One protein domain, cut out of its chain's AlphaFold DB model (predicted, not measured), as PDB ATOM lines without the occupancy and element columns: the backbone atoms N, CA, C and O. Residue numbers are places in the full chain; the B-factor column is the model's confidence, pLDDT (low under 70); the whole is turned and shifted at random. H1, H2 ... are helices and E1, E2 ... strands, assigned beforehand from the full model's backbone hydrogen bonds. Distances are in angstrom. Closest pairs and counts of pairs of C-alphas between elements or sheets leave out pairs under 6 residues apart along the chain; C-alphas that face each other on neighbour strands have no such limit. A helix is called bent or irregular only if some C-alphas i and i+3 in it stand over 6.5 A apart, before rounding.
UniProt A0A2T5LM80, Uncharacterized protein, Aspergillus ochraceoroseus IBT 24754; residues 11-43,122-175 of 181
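AT A GLANCE: This is residues 11 to 43 and 122 to 175 of the 181 residues of an uncharacterized protein of Aspergillus ochraceoroseus IBT 24754 (UniProt A0A2T5LM80). A hairpin of two long strands, E1 and E2, has the long helix H2 packed on it, mainly on E2 with residues 23 to 34, while the short helix H1 packs on E1 with residues 12 to 15. The hairpin's loop, residues 136 to 141, sticks out at one end; E3 lies far off toward the other, and H3 lies near H2, away from the hairpin. The printed part has 87 residues, with three named helices and three named strands in the order H1, H2, E1, E2, E3, H3; the sheet E1 - E2 is antiparallel and the class is mixed, helices and strands. The whole is elongated, spanning 44 by 25 by 21 A, and only just compact, close to loose, with a radius of gyration of the C-alphas of 14.1 A.

IN THESE COORDINATES: E1 is residues 129 to 135, 19.5 A long from first to last C-alpha, and E2 is residues 142 to 149, 20.6 A. H2, residues 21 to 39, is 26.5 A long. H1 is residues 12 to 18, beginning at C-alpha 12 (88.869, 5.246, 28.791). E3 is residues 156 to 159. H3 is residues 165 to 175, ending at C-alpha 175 (94.523, 12.528, 15.908). H1 and H3 are irregular: C-alphas 14 and 17, and C-alphas 166 and 169, are each 7.2 A apart.

HOW THE PARTS SIT: E1 and E2 form an antiparallel hairpin at 152 degrees, with N 130 and O 148 at 2.8 A and N 143 and O 134 at 2.8 A. The closest C-alphas of H2 and E2, Val 27 and Thr 145, are 6.8 A apart; those of H1 and E1, Leu 12 and Ile 129, are 5.5 A apart. H2 and H3 are close but not clearly touching, Leu 28 and Gly 169 having the closest C-alphas at 7.1 A, with a shallow tilt of 16 degrees, opposite ways. E3 pairs with no named strand and is apart from E2. Every O i to N i+4 pair is within hydrogen-bond range in H2, but 1 of 3 in H1 and 3 of 7 in H3, where O i to N i+3 pairs within range are 2 of 4 and 4 of 8.

THE WHOLE: The two C-alphas farthest apart, of Asn 138 and Glu 159, are 44.9 A apart. Residues 44 to 121 are not printed, and C-alphas 43 and 122 are 16.0 A apart across the cut. Of the links that are printed whole, none is long. Residues 159 to 175 have pLDDT under 70.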
ATOM      1  N   THR A  11      88.948   4.697  33.618       94.25
ATOM      2  CA  THR A  11      88.906   5.738  32.585       94.25
ATOM      3  C   THR A  11      89.231   5.142  31.216       94.25
ATOM      4  O   THR A  11      90.098   4.267  31.099       94.25
ATOM      5  N   LEU A  12      88.572   5.632  30.165       93.06
ATOM      6  CA  LEU A  12      88.869   5.246  28.791       93.06
ATOM      7  C   LEU A  12      90.332   5.545  28.456       93.06
ATOM      8  O   LEU A  12      90.958   4.740  27.780       93.06
ATOM      9  N   GLY A  13      90.899   6.635  28.983       90.62
ATOM     10  CA  GLY A  13      92.298   7.019  28.761       90.62
ATOM     11  C   GLY A  13      93.274   5.938  29.216       90.62
ATOM     12  O   GLY A  13      94.132   5.513  28.445       90.62
ATOM     13  N   SER A  14      93.072   5.401  30.424       93.44
ATOM     14  CA  SER A  14      93.900   4.309  30.955       93.44
ATOM     15  C   SER A  14      93.751   3.002  30.171       93.44
ATOM     16  O   SER A  14      94.684   2.206  30.081       93.44
ATOM     17  N   LEU A  15      92.566   2.767  29.607       93.00
ATOM     18  CA  LEU A  15      92.228   1.526  28.926       93.00
ATOM     19  C   LEU A  15      92.626   1.543  27.445       93.00
ATOM     20  O   LEU A  15      92.967   0.491  26.900       93.00
ATOM     21  N   TRP A  16      92.600   2.716  26.809       91.56
ATOM     22  CA  TRP A  16      92.743   2.917  25.365       91.56
ATOM     23  C   TRP A  16      93.945   2.200  24.738       91.56
ATOM     24  O   TRP A  16      93.735   1.523  23.729       91.56
ATOM     25  N   PRO A  17      95.165   2.243  25.321       92.00
ATOM     26  CA  PRO A  17      96.330   1.573  24.734       92.00
ATOM     27  C   PRO A  17      96.203   0.045  24.688       92.00
ATOM     28  O   PRO A  17      96.879  -0.611  23.903       92.00
ATOM     29  N   SER A  18      95.340  -0.535  25.530       91.12
ATOM     30  CA  SER A  18      95.131  -1.986  25.625       91.12
ATOM     31  C   SER A  18      93.937  -2.497  24.813       91.12
ATOM     32  O   SER A  18      93.716  -3.709  24.734       91.12
ATOM     33  N   LEU A  19      93.137  -1.596  24.232       90.25
ATOM     34  CA  LEU A  19      91.978  -1.970  23.429       90.25
ATOM     35  C   LEU A  19      92.408  -2.385  22.024       90.25
ATOM     36  O   LEU A  19      93.179  -1.693  21.362       90.25
ATOM     37  N   SER A  20      91.840  -3.488  21.536       91.50
ATOM     38  CA  SER A  20      91.923  -3.826  20.115       91.50
ATOM     39  C   SER A  20      91.087  -2.858  19.275       91.50
ATOM     40  O   SER A  20      90.132  -2.258  19.770       91.50
ATOM     41  N   GLU A  21      91.383  -2.772  17.980       88.25
ATOM     42  CA  GLU A  21      90.641  -1.922  17.035       88.25
ATOM     43  C   GLU A  21      89.134  -2.211  17.007       88.25
ATOM     44  O   GLU A  21      88.314  -1.294  16.936       88.25
ATOM     45  N   HIS A  22      88.756  -3.483  17.157       89.69
ATOM     46  CA  HIS A  22      87.358  -3.884  17.303       89.69
ATOM     47  C   HIS A  22      86.706  -3.245  18.541       89.69
ATOM     48  O   HIS A  22      85.620  -2.676  18.449       89.69
ATOM     49  N   HIS A  23      87.378  -3.282  19.697       90.50
ATOM     50  CA  HIS A  23      86.848  -2.687  20.925       90.50
ATOM     51  C   HIS A  23      86.829  -1.158  20.876       90.50
ATOM     52  O   HIS A  23      85.851  -0.562  21.320       90.50
ATOM     53  N   LYS A  24      87.859  -0.520  20.304       89.69
ATOM     54  CA  LYS A  24      87.861   0.933  20.075       89.69
ATOM     55  C   LYS A  24      86.665   1.343  19.216       89.69
ATOM     56  O   LYS A  24      85.917   2.234  19.601       89.69
ATOM     57  N   SER A  25      86.431   0.633  18.111       88.31
ATOM     58  CA  SER A  25      85.292   0.880  17.217       88.31
ATOM     59  C   SER A  25      83.949   0.737  17.942       88.31
ATOM     60  O   SER A  25      83.076   1.588  17.796       88.31
ATOM     61  N   ALA A  26      83.796  -0.293  18.781       90.44
ATOM     62  CA  ALA A  26      82.580  -0.501  19.566       90.44
ATOM     63  C   ALA A  26      82.344   0.600  20.620       90.44
ATOM     64  O   ALA A  26      81.205   1.018  20.829       90.44
ATOM     65  N   VAL A  27      83.400   1.096  21.276       90.50
ATOM     66  CA  VAL A  27      83.300   2.220  22.225       90.50
ATOM     67  C   VAL A  27      82.949   3.520  21.499       90.50
ATOM     68  O   VAL A  27      82.083   4.262  21.958       90.50
ATOM     69  N   LEU A  28      83.567   3.785  20.343       87.88
ATOM     70  CA  LEU A  28      83.264   4.969  19.535       87.88
ATOM     71  C   LEU A  28      81.812   4.966  19.041       87.88
ATOM     72  O   LEU A  28      81.163   6.008  19.078       87.88
ATOM     73  N   ALA A  29      81.272   3.808  18.652       87.31
ATOM     74  CA  ALA A  29      79.863   3.680  18.282       87.31
ATOM     75  C   ALA A  29      78.922   4.027  19.452       87.31
ATOM     76  O   ALA A  29      77.933   4.731  19.260       87.31
ATOM     77  N   GLN A  30      79.249   3.603  20.678       92.62
ATOM     78  CA  GLN A  30      78.477   3.980  21.870       92.62
ATOM     79  C   GLN A  30      78.545   5.491  22.143       92.62
ATOM     80  O   GLN A  30      77.513   6.109  22.395       92.62
ATOM     81  N   LEU A  31      79.731   6.105  22.046       88.00
ATOM     82  CA  LEU A  31      79.893   7.557  22.199       88.00
ATOM     83  C   LEU A  31      79.074   8.333  21.162       88.00
ATOM     84  O   LEU A  31      78.423   9.315  21.508       88.00
ATOM     85  N   GLN A  32      79.067   7.883  19.904       85.50
ATOM     86  CA  GLN A  32      78.270   8.504  18.845       85.50
ATOM     87  C   GLN A  32      76.778   8.508  19.178       85.50
ATOM     88  O   GLN A  32      76.126   9.536  19.002       85.50
ATOM     89  N   LEU A  33      76.246   7.392  19.687       87.31
ATOM     90  CA  LEU A  33      74.848   7.312  20.113       87.31
ATOM     91  C   LEU A  33      74.566   8.274  21.271       87.31
ATOM     92  O   LEU A  33      73.654   9.086  21.167       87.31
ATOM     93  N   ILE A  34      75.408   8.275  22.311       88.38
ATOM     94  CA  ILE A  34      75.256   9.182  23.461       88.38
ATOM     95  C   ILE A  34      75.252  10.649  23.014       88.38
ATOM     96  O   ILE A  34      74.406  11.424  23.454       88.38
ATOM     97  N   PHE A  35      76.165  11.055  22.126       84.19
ATOM     98  CA  PHE A  35      76.201  12.441  21.651       84.19
ATOM     99  C   PHE A  35      75.051  12.782  20.718       84.19
ATOM    100  O   PHE A  35      74.575  13.914  20.743       84.19
ATOM    101  N   THR A  36      74.582  11.824  19.924       84.50
ATOM    102  CA  THR A  36      73.367  12.005  19.123       84.50
ATOM    103  C   THR A  36      72.175  12.266  20.041       84.50
ATOM    104  O   THR A  36      71.455  13.243  19.839       84.50
ATOM    105  N   ASP A  37      72.032  11.480  21.109       87.31
ATOM    106  CA  ASP A  37      70.965  11.648  22.093       87.31
ATOM    107  C   ASP A  37      71.084  12.986  22.833       87.31
ATOM    108  O   ASP A  37      70.108  13.731  22.927       87.31
ATOM    109  N   MET A  38      72.282  13.360  23.293       84.75
ATOM    110  CA  MET A  38      72.516  14.659  23.936       84.75
ATOM    111  C   MET A  38      72.167  15.840  23.025       84.75
ATOM    112  O   MET A  38      71.595  16.823  23.490       84.75
ATOM    113  N   ARG A  39      72.491  15.752  21.731       81.12
ATOM    114  CA  ARG A  39      72.194  16.804  20.746       81.12
ATOM    115  C   ARG A  39      70.732  16.816  20.309       81.12
ATOM    116  O   ARG A  39      70.274  17.825  19.786       81.12
ATOM    117  N   SER A  40      69.993  15.731  20.543       84.81
ATOM    118  CA  SER A  40      68.545  15.681  20.310       84.81
ATOM    119  C   SER A  40      67.735  16.451  21.360       84.81
ATOM    120  O   SER A  40      66.537  16.676  21.172       84.81
ATOM    121  N   LEU A  41      68.369  16.870  22.464       86.56
ATOM    122  CA  LEU A  41      67.722  17.697  23.475       86.56
ATOM    123  C   LEU A  41      67.247  19.029  22.865       86.56
ATOM    124  O   LEU A  41      67.937  19.592  22.013       86.56
ATOM    125  N   PRO A  42      66.093  19.569  23.307       85.19
ATOM    126  CA  PRO A  42      65.592  20.842  22.809       85.19
ATOM    127  C   PRO A  42      66.648  21.939  22.924       85.19
ATOM    128  O   PRO A  42      67.219  22.142  23.998       85.19
ATOM    129  N   SER A  43      66.870  22.655  21.821       78.06
ATOM    130  CA  SER A  43      67.822  23.757  21.796       78.06
ATOM    131  C   SER A  43      67.428  24.822  22.830       78.06
ATOM    132  O   SER A  43      66.298  25.324  22.805       78.06
ATOM    133  N   ARG A 122      81.711  19.972  26.851       77.19
ATOM    134  CA  ARG A 122      82.787  20.982  26.757       77.19
ATOM    135  C   ARG A 122      84.138  20.641  27.396       77.19
ATOM    136  O   ARG A 122      85.122  21.252  26.994       77.19
ATOM    137  N   ASP A 123      84.204  19.659  28.289       78.31
ATOM    138  CA  ASP A 123      85.461  19.098  28.821       78.31
ATOM    139  C   ASP A 123      85.556  17.584  28.578       78.31
ATOM    140  O   ASP A 123      85.724  16.769  29.481       78.31
ATOM    141  N   LEU A 124      85.282  17.161  27.345       77.44
ATOM    142  CA  LEU A 124      85.223  15.742  27.020       77.44
ATOM    143  C   LEU A 124      86.611  15.212  26.639       77.44
ATOM    144  O   LEU A 124      87.047  15.339  25.497       77.44
ATOM    145  N   TYR A 125      87.265  14.555  27.592       82.75
ATOM    146  CA  TYR A 125      88.512  13.817  27.391       82.75
ATOM    147  C   TYR A 125      88.338  12.339  27.760       82.75
ATOM    148  O   TYR A 125      87.375  11.959  28.430       82.75
ATOM    149  N   ARG A 126      89.263  11.468  27.330       86.88
ATOM    150  CA  ARG A 126      89.187  10.016  27.611       86.88
ATOM    151  C   ARG A 126      89.243   9.722  29.117       86.88
ATOM    152  O   ARG A 126      88.786   8.679  29.577       86.88
ATOM    153  N   GLU A 127      89.796  10.640  29.885       88.44
ATOM    154  CA  GLU A 127      89.883  10.633  31.340       88.44
ATOM    155  C   GLU A 127      88.507  10.849  31.987       88.44
ATOM    156  O   GLU A 127      88.227  10.272  33.036       88.44
ATOM    157  N   ASN A 128      87.618  11.569  31.298       90.38
ATOM    158  CA  ASN A 128      86.261  11.894  31.736       90.38
ATOM    159  C   ASN A 128      85.209  10.878  31.252       90.38
ATOM    160  O   ASN A 128      84.007  11.089  31.406       90.38
ATOM    161  N   ILE A 129      85.644   9.744  30.695       92.56
ATOM    162  CA  ILE A 129      84.774   8.648  30.250       92.56
ATOM    163  C   ILE A 129      85.117   7.400  31.060       92.56
ATOM    164  O   ILE A 129      86.233   6.891  30.983       92.56
ATOM    165  N   LEU A 130      84.157   6.876  31.819       95.50
ATOM    166  CA  LEU A 130      84.300   5.633  32.573       95.50
ATOM    167  C   LEU A 130      83.813   4.442  31.752       95.50
ATOM    168  O   LEU A 130      82.734   4.475  31.165       95.50
ATOM    169  N   ILE A 131      84.592   3.363  31.769       96.12
ATOM    170  CA  ILE A 131      84.311   2.106  31.082       96.12
ATOM    171  C   ILE A 131      84.083   0.991  32.102       96.12
ATOM    172  O   ILE A 131      84.911   0.765  32.993       96.12
ATOM    173  N   SER A 132      82.989   0.253  31.920       94.62
ATOM    174  CA  SER A 132      82.725  -1.021  32.581       94.62
ATOM    175  C   SER A 132      83.189  -2.181  31.699       94.62
ATOM    176  O   SER A 132      83.014  -2.173  30.478       94.62
ATOM    177  N   LYS A 133      83.801  -3.186  32.332       91.06
ATOM    178  CA  LYS A 133      84.268  -4.415  31.681       91.06
ATOM    179  C   LYS A 133      83.268  -5.521  31.982       91.06
ATOM    180  O   LYS A 133      83.115  -5.902  33.140       91.06
ATOM    181  N   VAL A 134      82.626  -6.046  30.948       85.38
ATOM    182  CA  VAL A 134      81.655  -7.133  31.064       85.38
ATOM    183  C   VAL A 134      82.252  -8.365  30.403       85.38
ATOM    184  O   VAL A 134      82.624  -8.333  29.236       85.38
ATOM    185  N   SER A 135      82.389  -9.456  31.146       83.12
ATOM    186  CA  SER A 135      82.793 -10.730  30.549       83.12
ATOM    187  C   SER A 135      81.567 -11.386  29.934       83.12
ATOM    188  O   SER A 135      80.607 -11.670  30.651       83.12
ATOM    189  N   ASN A 136      81.598 -11.650  28.629       76.56
ATOM    190  CA  ASN A 136      80.540 -12.409  27.980       76.56
ATOM    191  C   ASN A 136      80.557 -13.855  28.524       76.56
ATOM    192  O   ASN A 136      81.571 -14.545  28.357       76.56
ATOM    193  N   PRO A 137      79.472 -14.337  29.165       73.38
ATOM    194  CA  PRO A 137      79.453 -15.655  29.802       73.38
ATOM    195  C   PRO A 137      79.683 -16.814  28.826       73.38
ATOM    196  O   PRO A 137      80.175 -17.863  29.228       73.38
ATOM    197  N   ASN A 138      79.337 -16.623  27.548       78.31
ATOM    198  CA  ASN A 138      79.329 -17.684  26.544       78.31
ATOM    199  C   ASN A 138      80.636 -17.774  25.750       78.31
ATOM    200  O   ASN A 138      80.980 -18.847  25.264       78.31
ATOM    201  N   SER A 139      81.361 -16.663  25.593       79.19
ATOM    202  CA  SER A 139      82.588 -16.610  24.784       79.19
ATOM    203  C   SER A 139      83.853 -16.333  25.600       79.19
ATOM    204  O   SER A 139      84.956 -16.484  25.080       79.19
ATOM    205  N   GLY A 140      83.718 -15.888  26.855       76.38
ATOM    206  CA  GLY A 140      84.842 -15.414  27.669       76.38
ATOM    207  C   GLY A 140      85.487 -14.125  27.143       76.38
ATOM    208  O   GLY A 140      86.469 -13.647  27.716       76.38
ATOM    209  N   VAL A 141      84.947 -13.544  26.064       81.56
ATOM    210  CA  VAL A 141      85.430 -12.291  25.486       81.56
ATOM    211  C   VAL A 141      85.026 -11.139  26.401       81.56
ATOM    212  O   VAL A 141      83.898 -11.070  26.891       81.56
ATOM    213  N   LYS A 142      85.973 -10.232  26.650       84.56
ATOM    214  CA  LYS A 142      85.726  -9.006  27.408       84.56
ATOM    215  C   LYS A 142      85.050  -7.988  26.503       84.56
ATOM    216  O   LYS A 142      85.642  -7.564  25.519       84.56
ATOM    217  N   GLU A 143      83.858  -7.568  26.880       89.62
ATOM    218  CA  GLU A 143      83.133  -6.461  26.275       89.62
ATOM    219  C   GLU A 143      83.321  -5.196  27.119       89.62
ATOM    220  O   GLU A 143      83.491  -5.245  28.342       89.62
ATOM    221  N   TYR A 144      83.317  -4.047  26.449       93.25
ATOM    222  CA  TYR A 144      83.562  -2.747  27.061       93.25
ATOM    223  C   TYR A 144      82.363  -1.844  26.813       93.25
ATOM    224  O   TYR A 144      81.990  -1.591  25.667       93.25
ATOM    225  N   THR A 145      81.766  -1.360  27.897       94.31
ATOM    226  CA  THR A 145      80.585  -0.493  27.855       94.31
ATOM    227  C   THR A 145      80.877   0.827  28.542       94.31
ATOM    228  O   THR A 145      81.612   0.868  29.532       94.31
ATOM    229  N   ILE A 146      80.326   1.919  28.018       94.00
ATOM    230  CA  ILE A 146      80.434   3.227  28.665       94.00
ATOM    231  C   ILE A 146      79.564   3.209  29.919       94.00
ATOM    232  O   ILE A 146      78.347   3.080  29.840       94.00
ATOM    233  N   ALA A 147      80.204   3.321  31.078       94.88
ATOM    234  CA  ALA A 147      79.540   3.334  32.374       94.88
ATOM    235  C   ALA A 147      79.040   4.735  32.743       94.88
ATOM    236  O   ALA A 147      77.950   4.874  33.291       94.88
ATOM    237  N   ALA A 148      79.837   5.771  32.460       94.00
ATOM    238  CA  ALA A 148      79.465   7.163  32.696       94.00
ATOM    239  C   ALA A 148      80.363   8.134  31.921       94.00
ATOM    240  O   ALA A 148      81.523   7.831  31.643       94.00
ATOM    241  N   ILE A 149      79.836   9.331  31.665       91.94
ATOM    242  CA  ILE A 149      80.621  10.528  31.351       91.94
ATOM    243  C   ILE A 149      80.610  11.399  32.610       91.94
ATOM    244  O   ILE A 149      79.549  11.611  33.207       91.94
ATOM    245  N   ILE A 150      81.780  11.848  33.048       91.88
ATOM    246  CA  ILE A 150      81.979  12.610  34.284       91.88
ATOM    247  C   ILE A 150      82.564  13.989  33.980       91.88
ATOM    248  O   ILE A 150      82.969  14.258  32.863       91.88
ATOM    249  N   ASP A 151      82.632  14.831  35.010       88.56
ATOM    250  CA  ASP A 151      83.218  16.177  34.945       88.56
ATOM    251  C   ASP A 151      82.447  17.220  34.111       88.56
ATOM    252  O   ASP A 151      82.975  18.007  33.334       88.56
ATOM    253  N   TRP A 152      81.134  17.265  34.340       88.06
ATOM    254  CA  TRP A 152      80.203  18.195  33.695       88.06
ATOM    255  C   TRP A 152      80.330  19.665  34.148       88.06
ATOM    256  O   TRP A 152      79.415  20.452  33.917       88.06
ATOM    257  N   GLU A 153      81.395  20.065  34.845       84.69
ATOM    258  CA  GLU A 153      81.480  21.405  35.453       84.69
ATOM    259  C   GLU A 153      81.527  22.544  34.422       84.69
ATOM    260  O   GLU A 153      81.059  23.655  34.690       84.69
ATOM    261  N   THR A 154      82.037  22.259  33.223       81.44
ATOM    262  CA  THR A 154      82.120  23.222  32.115       81.44
ATOM    263  C   THR A 154      80.985  23.076  31.104       81.44
ATOM    264  O   THR A 154      80.944  23.815  30.111       81.44
ATOM    265  N   ALA A 155      80.049  22.159  31.349       85.81
ATOM    266  CA  ALA A 155      78.955  21.893  30.439       85.81
ATOM    267  C   ALA A 155      78.031  23.110  30.296       85.81
ATOM    268  O   ALA A 155      77.851  23.937  31.201       85.81
ATOM    269  N   GLY A 156      77.444  23.240  29.114       86.12
ATOM    270  CA  GLY A 156      76.623  24.391  28.779       86.12
ATOM    271  C   GLY A 156      76.124  24.349  27.349       86.12
ATOM    272  O   GLY A 156      76.250  23.348  26.651       86.12
ATOM    273  N   CYS A 157      75.545  25.462  26.932       85.94
ATOM    274  CA  CYS A 157      74.896  25.630  25.648       85.94
ATOM    275  C   CYS A 157      75.778  26.545  24.804       85.94
ATOM    276  O   CYS A 157      75.962  27.716  25.140       85.94
ATOM    277  N   VAL A 158      76.359  26.013  23.739       77.19
ATOM    278  CA  VAL A 158      77.204  26.758  22.792       77.19
ATOM    279  C   VAL A 158      76.821  26.355  21.374       77.19
ATOM    280  O   VAL A 158      76.004  25.459  21.188       77.19
ATOM    281  N   GLU A 159      77.370  27.014  20.363       68.94
ATOM    282  CA  GLU A 159      77.181  26.531  18.997       68.94
ATOM    283  C   GLU A 159      77.849  25.171  18.805       68.94
ATOM    284  O   GLU A 159      78.943  24.930  19.316       68.94
ATOM    285  N   GLU A 160      77.194  24.302  18.036       61.41
ATOM    286  CA  GLU A 160      77.657  22.938  17.774       61.41
ATOM    287  C   GLU A 160      79.105  22.892  17.270       61.41
ATOM    288  O   GLU A 160      79.867  22.040  17.701       61.41
ATOM    289  N   ILE A 161      79.505  23.834  16.414       57.69
ATOM    290  CA  ILE A 161      80.845  23.876  15.814       57.69
ATOM    291  C   ILE A 161      81.950  24.312  16.795       57.69
ATOM    292  O   ILE A 161      83.134  24.123  16.520       57.69
ATOM    293  N   ILE A 162      81.579  24.912  17.932       58.00
ATOM    294  CA  ILE A 162      82.518  25.319  18.990       58.00
ATOM    295  C   ILE A 162      82.869  24.127  19.890       58.00
ATOM    296  O   ILE A 162      83.923  24.127  20.527       58.00
ATOM    297  N   ASP A 163      82.010  23.110  19.929       54.84
ATOM    298  CA  ASP A 163      82.340  21.804  20.484       54.84
ATOM    299  C   ASP A 163      82.983  20.979  19.358       54.84
ATOM    300  O   ASP A 163      82.313  20.683  18.374       54.84
ATOM    301  N   PRO A 164      84.285  20.658  19.407       49.75
ATOM    302  CA  PRO A 164      85.016  20.218  18.216       49.75
ATOM    303  C   PRO A 164      84.567  18.846  17.664       49.75
ATOM    304  O   PRO A 164      84.895  18.499  16.526       49.75
ATOM    305  N   TRP A 165      83.711  18.109  18.384       54.69
ATOM    306  CA  TRP A 165      83.445  16.694  18.128       54.69
ATOM    307  C   TRP A 165      82.451  16.284  17.005       54.69
ATOM    308  O   TRP A 165      82.361  15.074  16.769       54.69
ATOM    309  N   PRO A 166      81.735  17.144  16.238       46.28
ATOM    310  CA  PRO A 166      80.986  16.689  15.053       46.28
ATOM    311  C   PRO A 166      81.888  16.075  13.966       46.28
ATOM    312  O   PRO A 166      81.453  15.209  13.212       46.28
ATOM    313  N   LEU A 167      83.169  16.467  13.919       39.41
ATOM    314  CA  LEU A 167      84.178  15.944  12.984       39.41
ATOM    315  C   LEU A 167      85.011  14.791  13.573       39.41
ATOM    316  O   LEU A 167      85.822  14.169  12.878       39.41
ATOM    317  N   GLU A 168      84.817  14.469  14.851       46.59
ATOM    318  CA  GLU A 168      85.785  13.680  15.610       46.59
ATOM    319  C   GLU A 168      85.500  12.191  15.715       46.59
ATOM    320  O   GLU A 168      86.392  11.451  16.099       46.59
ATOM    321  N   GLY A 169      84.370  11.689  15.219       41.16
ATOM    322  CA  GLY A 169      84.310  10.264  14.860       41.16
ATOM    323  C   GLY A 169      85.408   9.891  13.846       41.16
ATOM    324  O   GLY A 169      85.991   8.811  13.919       41.16
ATOM    325  N   THR A 170      85.741  10.827  12.950       39.09
ATOM    326  CA  THR A 170      86.792  10.683  11.933       39.09
ATOM    327  C   THR A 170      88.160  11.150  12.447       39.09
ATOM    328  O   THR A 170      89.160  10.480  12.186       39.09
ATOM    329  N   LEU A 171      88.235  12.242  13.226       39.28
ATOM    330  CA  LEU A 171      89.495  12.675  13.858       39.28
ATOM    331  C   LEU A 171      89.946  11.767  15.012       39.28
ATOM    332  O   LEU A 171      91.148  11.670  15.208       39.28
ATOM    333  N   PHE A 172      89.084  11.018  15.711       42.56
ATOM    334  CA  PHE A 172      89.536  10.043  16.720       42.56
ATOM    335  C   PHE A 172      90.490   9.003  16.120       42.56
ATOM    336  O   PHE A 172      91.441   8.589  16.776       42.56
ATOM    337  N   ARG A 173      90.272   8.635  14.852       40.25
ATOM    338  CA  ARG A 173      91.149   7.745  14.080       40.25
ATOM    339  C   ARG A 173      92.397   8.449  13.527       40.25
ATOM    340  O   ARG A 173      93.365   7.787  13.197       40.25
ATOM    341  N   PHE A 174      92.393   9.776  13.404       36.94
ATOM    342  CA  PHE A 174      93.480  10.531  12.762       36.94
ATOM    343  C   PHE A 174      94.417  11.234  13.760       36.94
ATOM    344  O   PHE A 174      95.622  11.311  13.536       36.94
ATOM    345  N   VAL A 175      93.860  11.736  14.862       42.62
ATOM    346  CA  VAL A 175      94.523  12.528  15.908       42.62
ATOM    347  C   VAL A 175      95.163  11.622  16.956       42.62
ATOM    348  O   VAL A 175      96.279  11.897  17.377       42.62
TER     349      VAL A 175